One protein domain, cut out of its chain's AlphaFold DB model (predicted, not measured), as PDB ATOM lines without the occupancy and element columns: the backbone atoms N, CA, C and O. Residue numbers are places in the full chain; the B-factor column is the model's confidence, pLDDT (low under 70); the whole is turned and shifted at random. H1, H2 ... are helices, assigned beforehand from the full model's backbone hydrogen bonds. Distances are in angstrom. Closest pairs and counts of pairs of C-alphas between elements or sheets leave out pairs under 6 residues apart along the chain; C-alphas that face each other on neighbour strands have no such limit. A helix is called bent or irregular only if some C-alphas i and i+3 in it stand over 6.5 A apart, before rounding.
ATOM      1  N   VAL A  59      95.282  90.573 122.735       51.00
ATOM      2  CA  VAL A  59      95.551  90.451 124.189       51.00
ATOM      3  C   VAL A  59      94.368  89.854 124.972       51.00
ATOM      4  O   VAL A  59      94.570  89.114 125.937       51.00
ATOM      5  N   ASN A  60      93.124  90.050 124.520       51.69
ATOM      6  CA  ASN A  60      91.923  89.558 125.220       51.69
ATOM      7  C   ASN A  60      91.693  88.034 125.094       51.69
ATOM      8  O   ASN A  60      90.762  87.478 125.683       51.69
ATOM      9  N   GLY A  61      92.551  87.318 124.357       55.09
ATOM     10  CA  GLY A  61      92.463  85.868 124.152       55.09
ATOM     11  C   GLY A  61      92.997  84.993 125.300       55.09
ATOM     12  O   GLY A  61      92.960  83.765 125.171       55.09
ATOM     13  N   GLY A  62      93.518  85.584 126.384       67.56
ATOM     14  CA  GLY A  62      94.179  84.880 127.493       67.56
ATOM     15  C   GLY A  62      93.214  84.209 128.490       67.56
ATOM     16  O   GLY A  62      92.982  83.001 128.397       67.56
ATOM     17  N   PRO A  63      92.628  84.950 129.447       64.19
ATOM     18  CA  PRO A  63      91.811  84.370 130.522       64.19
ATOM     19  C   PRO A  63      90.392  83.969 130.080       64.19
ATOM     20  O   PRO A  63      89.862  82.954 130.534       64.19
ATOM     21  N   LEU A  64      89.782  84.707 129.146       65.56
ATOM     22  CA  LEU A  64      88.423  84.425 128.658       65.56
ATOM     23  C   LEU A  64      88.375  83.187 127.753       65.56
ATOM     24  O   LEU A  64      87.455  82.375 127.854       65.56
ATOM     25  N   GLY A  65      89.409  82.988 126.927       71.19
ATOM     26  CA  GLY A  65      89.585  81.760 126.147       71.19
ATOM     27  C   GLY A  65      89.793  80.527 127.032       71.19
ATOM     28  O   GLY A  65      89.319  79.444 126.693       71.19
ATOM     29  N   CYS A  66      90.444  80.697 128.188       69.94
ATOM     30  CA  CYS A  66      90.563  79.650 129.199       69.94
ATOM     31  C   CYS A  66      89.203  79.338 129.845       69.94
ATOM     32  O   CYS A  66      88.804  78.177 129.875       69.94
ATOM     33  N   CYS A  67      88.434  80.352 130.259       70.75
ATOM     34  CA  CYS A  67      87.103  80.155 130.854       70.75
ATOM     35  C   CYS A  67      86.120  79.457 129.895       70.75
ATOM     36  O   CYS A  67      85.404  78.533 130.290       70.75
ATOM     37  N   LEU A  68      86.113  79.845 128.616       71.94
ATOM     38  CA  LEU A  68      85.303  79.175 127.593       71.94
ATOM     39  C   LEU A  68      85.782  77.746 127.315       71.94
ATOM     40  O   LEU A  68      84.967  76.834 127.207       71.94
ATOM     41  N   GLY A  69      87.097  77.521 127.261       73.69
ATOM     42  CA  GLY A  69      87.659  76.176 127.138       73.69
ATOM     43  C   GLY A  69      87.266  75.261 128.304       73.69
ATOM     44  O   GLY A  69      86.875  74.119 128.075       73.69
ATOM     45  N   VAL A  70      87.301  75.768 129.541       78.19
ATOM     46  CA  VAL A  70      86.935  75.013 130.753       78.19
ATOM     47  C   VAL A  70      85.443  74.693 130.781       78.19
ATOM     48  O   VAL A  70      85.073  73.551 131.043       78.19
ATOM     49  N   THR A  71      84.579  75.664 130.482       79.88
ATOM     50  CA  THR A  71      83.121  75.455 130.474       79.88
ATOM     51  C   THR A  71      82.689  74.468 129.394       79.88
ATOM     52  O   THR A  71      81.960  73.523 129.695       79.88
ATOM     53  N   VAL A  72      83.195  74.611 128.166       78.06
ATOM     54  CA  VAL A  72      82.928  73.668 127.067       78.06
ATOM     55  C   VAL A  72      83.526  72.291 127.367       78.06
ATOM     56  O   VAL A  72      82.861  71.279 127.153       78.06
ATOM     57  N   GLY A  73      84.741  72.235 127.920       78.38
ATOM     58  CA  GLY A  73      85.401  70.992 128.323       78.38
ATOM     59  C   GLY A  73      84.643  70.236 129.419       78.38
ATOM     60  O   GLY A  73      84.455  69.027 129.300       78.38
ATOM     61  N   MET A  74      84.142  70.936 130.440       78.88
ATOM     62  CA  MET A  74      83.273  70.374 131.486       78.88
ATOM     63  C   MET A  74      81.971  69.831 130.895       78.88
ATOM     64  O   MET A  74      81.574  68.708 131.205       78.88
ATOM     65  N   PHE A  75      81.331  70.592 130.004       80.38
ATOM     66  CA  PHE A  75      80.078  70.181 129.370       80.38
ATOM     67  C   PHE A  75      80.260  68.919 128.517       80.38
ATOM     68  O   PHE A  75      79.483  67.971 128.620       80.38
ATOM     69  N   LEU A  76      81.330  68.871 127.721       76.19
ATOM     70  CA  LEU A  76      81.692  67.695 126.932       76.19
ATOM     71  C   LEU A  76      82.067  66.504 127.810       76.19
ATOM     72  O   LEU A  76      81.604  65.400 127.543       76.19
ATOM     73  N   SER A  77      82.853  66.711 128.869       79.06
ATOM     74  CA  SER A  77      83.201  65.654 129.823       79.06
ATOM     75  C   SER A  77      81.950  65.039 130.457       79.06
ATOM     76  O   SER A  77      81.842  63.815 130.541       79.06
ATOM     77  N   LEU A  78      80.964  65.868 130.807       79.50
ATOM     78  CA  LEU A  78      79.694  65.424 131.374       79.50
ATOM     79  C   LEU A  78      78.853  64.630 130.364       79.50
ATOM     80  O   LEU A  78      78.392  63.535 130.685       79.50
ATOM     81  N   ILE A  79      78.701  65.123 129.130       80.06
ATOM     82  CA  ILE A  79      77.986  64.408 128.055       80.06
ATOM     83  C   ILE A  79      78.624  63.040 127.807       80.06
ATOM     84  O   ILE A  79      77.944  62.020 127.710       80.06
ATOM     85  N   VAL A  80      79.948  63.014 127.750       78.06
ATOM     86  CA  VAL A  80      80.720  61.809 127.495       78.06
ATOM     87  C   VAL A  80      80.613  60.809 128.654       78.06
ATOM     88  O   VAL A  80      80.440  59.617 128.403       78.06
ATOM     89  N   ALA A  81      80.640  61.263 129.910       77.69
ATOM     90  CA  ALA A  81      80.431  60.408 131.080       77.69
ATOM     91  C   ALA A  81      79.020  59.792 131.111       77.69
ATOM     92  O   ALA A  81      78.861  58.623 131.470       77.69
ATOM     93  N   VAL A  82      78.002  60.551 130.694       80.12
ATOM     94  CA  VAL A  82      76.623  60.059 130.573       80.12
ATOM     95  C   VAL A  82      76.522  58.997 129.478       80.12
ATOM     96  O   VAL A  82      76.007  57.910 129.737       80.12
ATOM     97  N   ILE A  83      77.070  59.256 128.288       78.38
ATOM     98  CA  ILE A  83      77.089  58.286 127.181       78.38
ATOM     99  C   ILE A  83      77.854  57.020 127.593       78.38
ATOM    100  O   ILE A  83      77.370  55.910 127.384       78.38
ATOM    101  N   ALA A  84      79.011  57.164 128.239       72.19
ATOM    102  CA  ALA A  84      79.809  56.042 128.725       72.19
ATOM    103  C   ALA A  84      79.037  55.145 129.702       72.19
ATOM    104  O   ALA A  84      79.151  53.925 129.620       72.19
ATOM    105  N   ARG A  85      78.231  55.726 130.599       71.69
ATOM    106  CA  ARG A  85      77.377  54.947 131.506       71.69
ATOM    107  C   ARG A  85      76.237  54.255 130.768       71.69
ATOM    108  O   ARG A  85      76.074  53.049 130.894       71.69
ATOM    109  N   VAL A  86      75.496  55.003 129.952       74.88
ATOM    110  CA  VAL A  86      74.306  54.492 129.254       74.88
ATOM    111  C   VAL A  86      74.659  53.369 128.269       74.88
ATOM    112  O   VAL A  86      73.907  52.406 128.143       74.88
ATOM    113  N   TYR A  87      75.809  53.455 127.598       65.75
ATOM    114  CA  TYR A  87      76.244  52.461 126.610       65.75
ATOM    115  C   TYR A  87      77.235  51.419 127.160       65.75
ATOM    116  O   TYR A  87      77.382  50.351 126.565       65.75
ATOM    117  N   GLY A  88      77.902  51.690 128.285       63.28
ATOM    118  CA  GLY A  88      78.856  50.768 128.911       63.28
ATOM    119  C   GLY A  88      78.192  49.624 129.681       63.28
ATOM    120  O   GLY A  88      78.706  48.502 129.670       63.28
ATOM    121  N   ASP A  89      77.033  49.880 130.288       64.25
ATOM    122  CA  ASP A  89      76.287  48.885 131.063       64.25
ATOM    123  C   ASP A  89      75.851  47.659 130.227       64.25
ATOM    124  O   ASP A  89      76.201  46.539 130.618       64.25
ATOM    125  N   PRO A  90      75.213  47.793 129.041       60.69
ATOM    126  CA  PRO A  90      74.792  46.627 128.255       60.69
ATOM    127  C   PRO A  90      75.958  45.853 127.617       60.69
ATOM    128  O   PRO A  90      75.856  44.646 127.406       60.69
ATOM    129  N   LEU A  91      77.087  46.513 127.331       53.62
ATOM    130  CA  LEU A  91      78.259  45.872 126.716       53.62
ATOM    131  C   LEU A  91      79.068  45.044 127.724       53.62
ATOM    132  O   LEU A  91      79.711  44.057 127.358       53.62
ATOM    133  N   SER A  92      79.028  45.435 129.000       56.09
ATOM    134  CA  SER A  92      79.813  44.796 130.054       56.09
ATOM    135  C   SER A  92      79.326  43.400 130.450       56.09
ATOM    136  O   SER A  92      80.103  42.609 130.977       56.09
ATOM    137  N   HIS A  93      78.070  43.079 130.144       57.41
ATOM    138  CA  HIS A  93      77.458  41.789 130.449       57.41
ATOM    139  C   HIS A  93      77.789  40.700 129.404       57.41
ATOM    140  O   HIS A  93      77.594  39.514 129.660       57.41
ATOM    141  N   ILE A  94      78.277  41.073 128.213       61.53
ATOM    142  CA  ILE A  94      78.421  40.149 127.069       61.53
ATOM    143  C   ILE A  94      79.890  39.766 126.800       61.53
ATOM    144  O   ILE A  94      80.157  38.718 126.213       61.53
ATOM    145  N   LEU A  95      80.870  40.563 127.244       59.16
ATOM    146  CA  LEU A  95      82.291  40.305 126.978       59.16
ATOM    147  C   LEU A  95      82.983  39.630 128.174       59.16
ATOM    148  O   LEU A  95      82.993  40.156 129.278       59.16
ATOM    149  N   ASN A  96      83.623  38.480 127.949       63.56
ATOM    150  CA  ASN A  96      84.389  37.751 128.967       63.56
ATOM    151  C   ASN A  96      85.566  38.585 129.535       63.56
ATOM    152  O   ASN A  96      86.213  39.350 128.815       63.56
ATOM    153  N   GLY A  97      85.867  38.401 130.828       61.34
ATOM    154  CA  GLY A  97      86.661  39.302 131.688       61.34
ATOM    155  C   GLY A  97      88.028  39.796 131.182       61.34
ATOM    156  O   GLY A  97      88.425  40.907 131.521       61.34
ATOM    157  N   ALA A  98      88.731  39.037 130.334       61.62
ATOM    158  CA  ALA A  98      90.015  39.462 129.756       61.62
ATOM    159  C   ALA A  98      89.853  40.451 128.583       61.62
ATOM    160  O   ALA A  98      90.629  41.395 128.436       61.62
ATOM    161  N   LEU A  99      88.807  40.274 127.771       61.09
ATOM    162  CA  LEU A  99      88.455  41.185 126.677       61.09
ATOM    163  C   LEU A  99      87.873  42.492 127.232       61.09
ATOM    164  O   LEU A  99      88.171  43.569 126.724       61.09
ATOM    165  N   LEU A 100      87.132  42.402 128.339       65.75
ATOM    166  CA  LEU A 100      86.623  43.547 129.095       65.75
ATOM    167  C   LEU A 100      87.724  44.496 129.579       65.75
ATOM    168  O   LEU A 100      87.563  45.711 129.482       65.75
ATOM    169  N   ALA A 101      88.833  43.958 130.094       68.06
ATOM    170  CA  ALA A 101      89.938  44.776 130.587       68.06
ATOM    171  C   ALA A 101      90.571  45.594 129.451       68.06
ATOM    172  O   ALA A 101      90.672  46.816 129.552       68.06
ATOM    173  N   ASN A 102      90.900  44.941 128.334       72.44
ATOM    174  CA  ASN A 102      91.489  45.608 127.172       72.44
ATOM    175  C   ASN A 102      90.527  46.629 126.549       72.44
ATOM    176  O   ASN A 102      90.935  47.746 126.237       72.44
ATOM    177  N   VAL A 103      89.239  46.289 126.424       73.38
ATOM    178  CA  VAL A 103      88.221  47.200 125.877       73.38
ATOM    179  C   VAL A 103      88.013  48.415 126.784       73.38
ATOM    180  O   VAL A 103      87.929  49.531 126.276       73.38
ATOM    181  N   ARG A 104      88.005  48.252 128.113       73.50
ATOM    182  CA  ARG A 104      87.912  49.383 129.056       73.50
ATOM    183  C   ARG A 104      89.140  50.284 129.010       73.50
ATOM    184  O   ARG A 104      88.983  51.499 129.054       73.50
ATOM    185  N   ILE A 105      90.338  49.711 128.887       78.38
ATOM    186  CA  ILE A 105      91.575  50.490 128.741       78.38
ATOM    187  C   ILE A 105      91.534  51.296 127.436       78.38
ATOM    188  O   ILE A 105      91.765  52.500 127.456       78.38
ATOM    189  N   ILE A 106      91.165  50.667 126.314       81.00
ATOM    190  CA  ILE A 106      91.065  51.343 125.011       81.00
ATOM    191  C   ILE A 106      89.984  52.430 125.033       81.00
ATOM    192  O   ILE A 106      90.220  53.528 124.527       81.00
ATOM    193  N   MET A 107      88.832  52.156 125.647       77.69
ATOM    194  CA  MET A 107      87.753  53.128 125.826       77.69
ATOM    195  C   MET A 107      88.205  54.301 126.706       77.69
ATOM    196  O   MET A 107      87.966  55.456 126.369       77.69
ATOM    197  N   GLY A 108      88.909  54.029 127.806       76.75
ATOM    198  CA  GLY A 108      89.489  55.061 128.663       76.75
ATOM    199  C   GLY A 108      90.490  55.935 127.903       76.75
ATOM    200  O   GLY A 108      90.403  57.160 127.947       76.75
ATOM    201  N   CYS A 109      91.387  55.327 127.128       79.62
ATOM    202  CA  CYS A 109      92.346  56.055 126.297       79.62
ATOM    203  C   CYS A 109      91.664  56.901 125.212       79.62
ATOM    204  O   CYS A 109      92.057  58.050 124.992       79.62
ATOM    205  N   THR A 110      90.633  56.373 124.546       81.44
ATOM    206  CA  THR A 110      89.854  57.139 123.554       81.44
ATOM    207  C   THR A 110      89.086  58.284 124.201       81.44
ATOM    208  O   THR A 110      89.055  59.376 123.646       81.44
ATOM    209  N   LEU A 111      88.549  58.094 125.406       77.56
ATOM    210  CA  LEU A 111      87.898  59.154 126.174       77.56
ATOM    211  C   LEU A 111      88.854  60.286 126.552       77.56
ATOM    212  O   LEU A 111      88.543  61.456 126.337       77.56
ATOM    213  N   VAL A 112      90.027  59.944 127.085       80.81
ATOM    214  CA  VAL A 112      91.041  60.927 127.489       80.81
ATOM    215  C   VAL A 112      91.554  61.701 126.277       80.81
ATOM    216  O   VAL A 112      91.602  62.929 126.301       80.81
ATOM    217  N   SER A 113      91.886  61.005 125.189       79.69
ATOM    218  CA  SER A 113      92.341  61.658 123.954       79.69
ATOM    219  C   SER A 113      91.253  62.527 123.322       79.69
ATOM    220  O   SER A 113      91.536  63.662 122.942       79.69
ATOM    221  N   ALA A 114      90.000  62.063 123.282       76.06
ATOM    222  CA  ALA A 114      88.872  62.864 122.817       76.06
ATOM    223  C   ALA A 114      88.662  64.114 123.682       76.06
ATOM    224  O   ALA A 114      88.452  65.192 123.133       76.06
ATOM    225  N   ALA A 115      88.779  64.010 125.008       75.81
ATOM    226  CA  ALA A 115      88.673  65.156 125.910       75.81
ATOM    227  C   ALA A 115      89.779  66.195 125.657       75.81
ATOM    228  O   ALA A 115      89.487  67.387 125.560       75.81
ATOM    229  N   ILE A 116      91.030  65.751 125.474       78.75
ATOM    230  CA  ILE A 116      92.164  66.636 125.157       78.75
ATOM    231  C   ILE A 116      91.939  67.341 123.812       78.75
ATOM    232  O   ILE A 116      92.070  68.563 123.717       78.75
ATOM    233  N   ILE A 117      91.557  66.588 122.776       82.00
ATOM    234  CA  ILE A 117      91.310  67.131 121.435       82.00
ATOM    235  C   ILE A 117      90.130  68.106 121.460       82.00
ATOM    236  O   ILE A 117      90.219  69.189 120.887       82.00
ATOM    237  N   CYS A 118      89.036  67.763 122.140       74.06
ATOM    238  CA  CYS A 118      87.853  68.612 122.190       74.06
ATOM    239  C   CYS A 118      88.087  69.878 123.024       74.06
ATOM    240  O   CYS A 118      87.652  70.952 122.620       74.06
ATOM    241  N   GLY A 119      88.857  69.795 124.114       72.69
ATOM    242  CA  GLY A 119      89.314  70.972 124.858       72.69
ATOM    243  C   GLY A 119      90.190  71.893 124.002       72.69
ATOM    244  O   GLY A 119      89.976  73.106 123.971       72.69
ATOM    245  N   TYR A 120      91.120  71.324 123.227       77.69
ATOM    246  CA  TYR A 120      91.987  72.089 122.324       77.69
ATOM    247  C   TYR A 120      91.216  72.737 121.163       77.69
ATOM    248  O   TYR A 120      91.430  73.907 120.835       77.69
ATOM    249  N   ILE A 121      90.287  72.002 120.546       77.31
ATOM    250  CA  ILE A 121      89.426  72.517 119.475       77.31
ATOM    251  C   ILE A 121      88.461  73.570 120.024       77.31
ATOM    252  O   ILE A 121      88.296  74.611 119.393       77.31
ATOM    253  N   GLY A 122      87.882  73.350 121.205       70.75
ATOM    254  CA  GLY A 122      87.039  74.321 121.902       70.75
ATOM    255  C   GLY A 122      87.789  75.618 122.198       70.75
ATOM    256  O   GLY A 122      87.262  76.696 121.942       70.75
ATOM    257  N   TRP A 123      89.056  75.535 122.613       67.69
ATOM    258  CA  TRP A 123      89.916  76.710 122.775       67.69
ATOM    259  C   TRP A 123      90.182  77.430 121.445       67.69
ATOM    260  O   TRP A 123      90.091  78.658 121.360       67.69
ATOM    261  N   LYS A 124      90.454  76.678 120.373       74.75
ATOM    262  CA  LYS A 124      90.730  77.237 119.042       74.75
ATOM    263  C   LYS A 124      89.497  77.888 118.405       74.75
ATOM    264  O   LYS A 124      89.607  78.964 117.819       74.75
ATOM    265  N   ILE A 125      88.332  77.255 118.522       71.50
ATOM    266  CA  ILE A 125      87.048  77.779 118.041       71.50
ATOM    267  C   ILE A 125      86.589  78.934 118.922       71.50
ATOM    268  O   ILE A 125      86.136  79.934 118.383       71.50
ATOM    269  N   GLY A 126      86.785  78.854 120.238       67.50
ATOM    270  CA  GLY A 126      86.515  79.949 121.167       67.50
ATOM    271  C   GLY A 126      87.289  81.211 120.793       67.50
ATOM    272  O   GLY A 126      86.687  82.273 120.675       67.50
ATOM    273  N   LYS A 127      88.587  81.093 120.476       65.69
ATOM    274  CA  LYS A 127      89.372  82.219 119.935       65.69
ATOM    275  C   LYS A 127      88.801  82.766 118.624       65.69
ATOM    276  O   LYS A 127      88.788  83.976 118.419       65.69
ATOM    277  N   ARG A 128      88.350  81.886 117.727       68.31
ATOM    278  CA  ARG A 128      87.847  82.280 116.403       68.31
ATOM    279  C   ARG A 128      86.484  82.968 116.478       68.31
ATOM    280  O   ARG A 128      86.308  84.010 115.867       68.31
ATOM    281  N   LEU A 129      85.575  82.427 117.282       66.44
ATOM    282  CA  LEU A 129      84.234  82.960 117.495       66.44
ATOM    283  C   LEU A 129      84.282  84.258 118.309       66.44
ATOM    284  O   LEU A 129      83.570  85.205 118.003       66.44
ATOM    285  N   TYR A 130      85.164  84.361 119.305       57.66
ATOM    286  CA  TYR A 130      85.322  85.600 120.073       57.66
ATOM    287  C   TYR A 130      85.852  86.756 119.212       57.66
ATOM    288  O   TYR A 130      85.417  87.891 119.373       57.66
ATOM    289  N   ARG A 131      86.695  86.466 118.211       58.88
ATOM    290  CA  ARG A 131      87.105  87.450 117.194       58.88
ATOM    291  C   ARG A 131      85.924  87.990 116.373       58.88
ATOM    292  O   ARG A 131      86.000  89.098 115.857       58.88
ATOM    293  N   GLU A 132      84.841  87.227 116.261       53.97
ATOM    294  CA  GLU A 132      83.607  87.625 115.570       53.97
ATOM    295  C   GLU A 132      82.575  88.271 116.517       53.97
ATOM    296  O   GLU A 132      81.732  89.044 116.059       53.97
ATOM    297  N   TYR A 133      82.660  88.003 117.827       50.91
ATOM    298  CA  TYR A 133      81.745  88.504 118.866       50.91
ATOM    299  C   TYR A 133      82.291  89.657 119.724       50.91
ATOM    300  O   TYR A 133      81.524  90.223 120.508       50.91
ATOM    301  N   GLU A 134      83.555  90.062 119.562       50.12
ATOM    302  CA  GLU A 134      84.067  91.382 119.967       50.12
ATOM    303  C   GLU A 134      83.254  92.455 119.229       50.12
ATOM    304  O   GLU A 134      83.640  92.910 118.159       50.12
ATOM    305  N   LEU A 135      82.079  92.770 119.792       46.44
ATOM    306  CA  LEU A 135      81.079  93.763 119.405       46.44
ATOM    307  C   LEU A 135      81.023  94.022 117.901       46.44
ATOM    308  O   LEU A 135      81.886  94.728 117.385       46.44
ATOM    309  N   SER A 136      79.921  93.622 117.246       49.12
ATOM    310  CA  SER A 136      79.494  94.216 115.970       49.12
ATOM    311  C   SER A 136      79.968  95.674 115.929       49.12
ATOM    312  O   SER A 136      79.485  96.478 116.735       49.12
ATOM    313  N   PRO A 137      80.961  96.037 115.091       54.47
ATOM    314  CA  PRO A 137      81.674  97.318 115.203       54.47
ATOM    315  C   PRO A 137      80.722  98.515 115.068       54.47
ATOM    316  O   PRO A 137      81.037  99.650 115.421       54.47
ATOM    317  N   ARG A 138      79.505  98.241 114.594       56.34
ATOM    318  CA  ARG A 138      78.360  99.138 114.541       56.34
ATOM    319  C   ARG A 138      77.861  99.589 115.920       56.34
ATOM    320  O   ARG A 138      77.441 100.736 116.031       56.34
ATOM    321  N   GLN A 139      77.902  98.750 116.955       63.62
ATOM    322  CA  GLN A 139      77.465  99.106 118.313       63.62
ATOM    323  C   GLN A 139      78.485  99.997 119.031       63.62
ATOM    324  O   GLN A 139      78.077 101.023 119.569       63.62
ATOM    325  N   LYS A 140      79.796  99.701 118.935       66.38
ATOM    326  CA  LYS A 140      80.857 100.597 119.448       66.38
ATOM    327  C   LYS A 140      80.789 101.976 118.775       66.38
ATOM    328  O   LYS A 140      80.823 102.990 119.463       66.38
ATOM    329  N   ARG A 141      80.573 102.035 117.450       67.44
ATOM    330  CA  ARG A 141      80.389 103.314 116.725       67.44
ATOM    331  C   ARG A 141      79.147 104.085 117.166       67.44
ATOM    332  O   ARG A 141      79.203 105.304 117.269       67.44
ATOM    333  N   LYS A 142      78.026 103.399 117.412       75.06
ATOM    334  CA  LYS A 142      76.800 104.052 117.897       75.06
ATOM    335  C   LYS A 142      76.968 104.601 119.310       75.06
ATOM    336  O   LYS A 142      76.492 105.701 119.564       75.06
ATOM    337  N   LEU A 143      77.646 103.866 120.192       80.31
ATOM    338  CA  LEU A 143      77.917 104.324 121.553       80.31
ATOM    339  C   LEU A 143      78.843 105.548 121.542       80.31
ATOM    340  O   LEU A 143      78.484 106.568 122.116       80.31
ATOM    341  N   ALA A 144      79.937 105.498 120.773       79.56
ATOM    342  CA  ALA A 144      80.857 106.627 120.609       79.56
ATOM    343  C   ALA A 144      80.169 107.867 120.005       79.56
ATOM    344  O   ALA A 144      80.414 108.993 120.423       79.56
ATOM    345  N   HIS A 145      79.252 107.672 119.051       79.88
ATOM    346  CA  HIS A 145      78.473 108.774 118.481       79.88
ATOM    347  C   HIS A 145      77.485 109.380 119.497       79.88
ATOM    348  O   HIS A 145      77.174 110.571 119.431       79.88
ATOM    349  N   LEU A 146      76.929 108.575 120.405       85.75
ATOM    350  CA  LEU A 146      76.061 109.087 121.467       85.75
ATOM    351  C   LEU A 146      76.876 109.833 122.525       85.75
ATOM    352  O   LEU A 146      76.465 110.912 122.934       85.75
ATOM    353  N   GLU A 147      78.039 109.309 122.896       85.75
ATOM    354  CA  GLU A 147      78.964 109.936 123.841       85.75
ATOM    355  C   GLU A 147      79.452 111.305 123.340       85.75
ATOM    356  O   GLU A 147      79.341 112.285 124.072       85.75
ATOM    357  N   ASP A 148      79.827 111.422 122.059       88.81
ATOM    358  CA  ASP A 148      80.196 112.707 121.435       88.81
ATOM    359  C   ASP A 148      79.034 113.719 121.394       88.81
ATOM    360  O   ASP A 148      79.239 114.930 121.396       88.81
ATOM    361  N   LYS A 149      77.783 113.240 121.368       84.56
ATOM    362  CA  LYS A 149      76.594 114.104 121.448       84.56
ATOM    363  C   LYS A 149      76.305 114.589 122.866       84.56
ATOM    364  O   LYS A 149      75.753 115.677 123.010       84.56
ATOM    365  N   TYR A 150      76.616 113.782 123.878       86.06
ATOM    366  CA  TYR A 150      76.429 114.147 125.281       86.06
ATOM    367  C   TYR A 150      77.568 115.023 125.804       86.06
ATOM    368  O   TYR A 150      77.296 115.910 126.598       86.06
ATOM    369  N   SER A 151      78.801 114.844 125.328       87.56
ATOM    370  CA  SER A 151      79.946 115.686 125.709       87.56
ATOM    371  C   SER A 151      79.909 117.095 125.103       87.56
ATOM    372  O   SER A 151      80.589 117.996 125.587       87.56
ATOM    373  N   ARG A 152      79.123 117.293 124.036       77.19
ATOM    374  CA  ARG A 152      78.920 118.589 123.364       77.19
ATOM    375  C   ARG A 152      77.701 119.381 123.852       77.19
ATOM    376  O   ARG A 152      77.456 120.463 123.318       77.19
ATOM    377  N   ARG A 153      76.916 118.832 124.778       65.81
ATOM    378  CA  ARG A 153      75.783 119.507 125.426       65.81
ATOM    379  C   ARG A 153      76.165 119.931 126.831       65.81
ATOM    380  O   ARG A 153      75.655 120.996 127.230       65.81
TER     381      ARG A 153
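AT A GLANCE: This is residues 59 to 153 of the 153 residues of an uncharacterized protein of Ktedonobacteraceae bacterium (UniProt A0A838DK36). A long helical hairpin, H1 and H2 side by side with a gap that widens toward their link, has a third helix, H3, on an arm that sticks out beyond the last residues of H2. Residues 135 to 153 make the arm and stand free, and the arm adds much of the length; the body without it spans 54 by 18 by 16 A. The printed part has 95 residues with three named helices in the order H1, H2, H3 and no named strand, and its class is all helix. The whole is extended, with a radius of gyration of the C-alphas of 23.0 A and spans of 82 by 23 by 16 A.

HOW THE PARTS SIT: The longest helix is H2, residues 97 to 133, and it touches H1, residues 63 to 92, with 24 pairs of C-alphas within 8 A. Their closest C-alphas are those of Gly 69 and Trp 123, 4.9 A apart, and their centres are 8.7 A apart. Their lines stand at a shallow tilt of 28 degrees, and they run opposite ways. H1 and H2 form a helical hairpin, joined by a tight link of 4 residues. H1 has a kink of 29 degrees near residue 86. A tight link of 3 residues joins H2 to H3, residues 137 to 151. H3 touches no helix and is apart from both H1 and H2. In H3 every O i to N i+4 pair is within hydrogen-bond range, while H1 has 24 of 26 such pairs within range and H2 has 31 of 33.

IN THESE COORDINATES: H2 runs 51.1 A from C-alpha 97 at (86.661, 39.302, 131.688) to C-alpha 133 at (81.745, 88.504, 118.866). H1 measures 41.4 A from its first to its last C-alpha and begins with C-alpha 63 at (91.811, 84.370, 130.522). H1 is neither bent nor irregular, but only just: C-alphas 87 and 90 are 6.2 A apart. H3 measures 21.2 A and ends with C-alpha 151 at (79.946, 115.686, 125.709).

THE WHOLE: The two C-alphas farthest apart are those of Asn 96, between H1 and H2, and Arg 153, the chain's last residue, at 82.3 A. The first and last printed C-alphas, of Val 59 and Arg 153, are 35.2 A apart. The printed part has no cut, and neither link between helices is long. The mean pLDDT of the printed part is 70.6, and 40 residues are under 70, among them residues 59 to 64, 87 to 101 and 126 to 141.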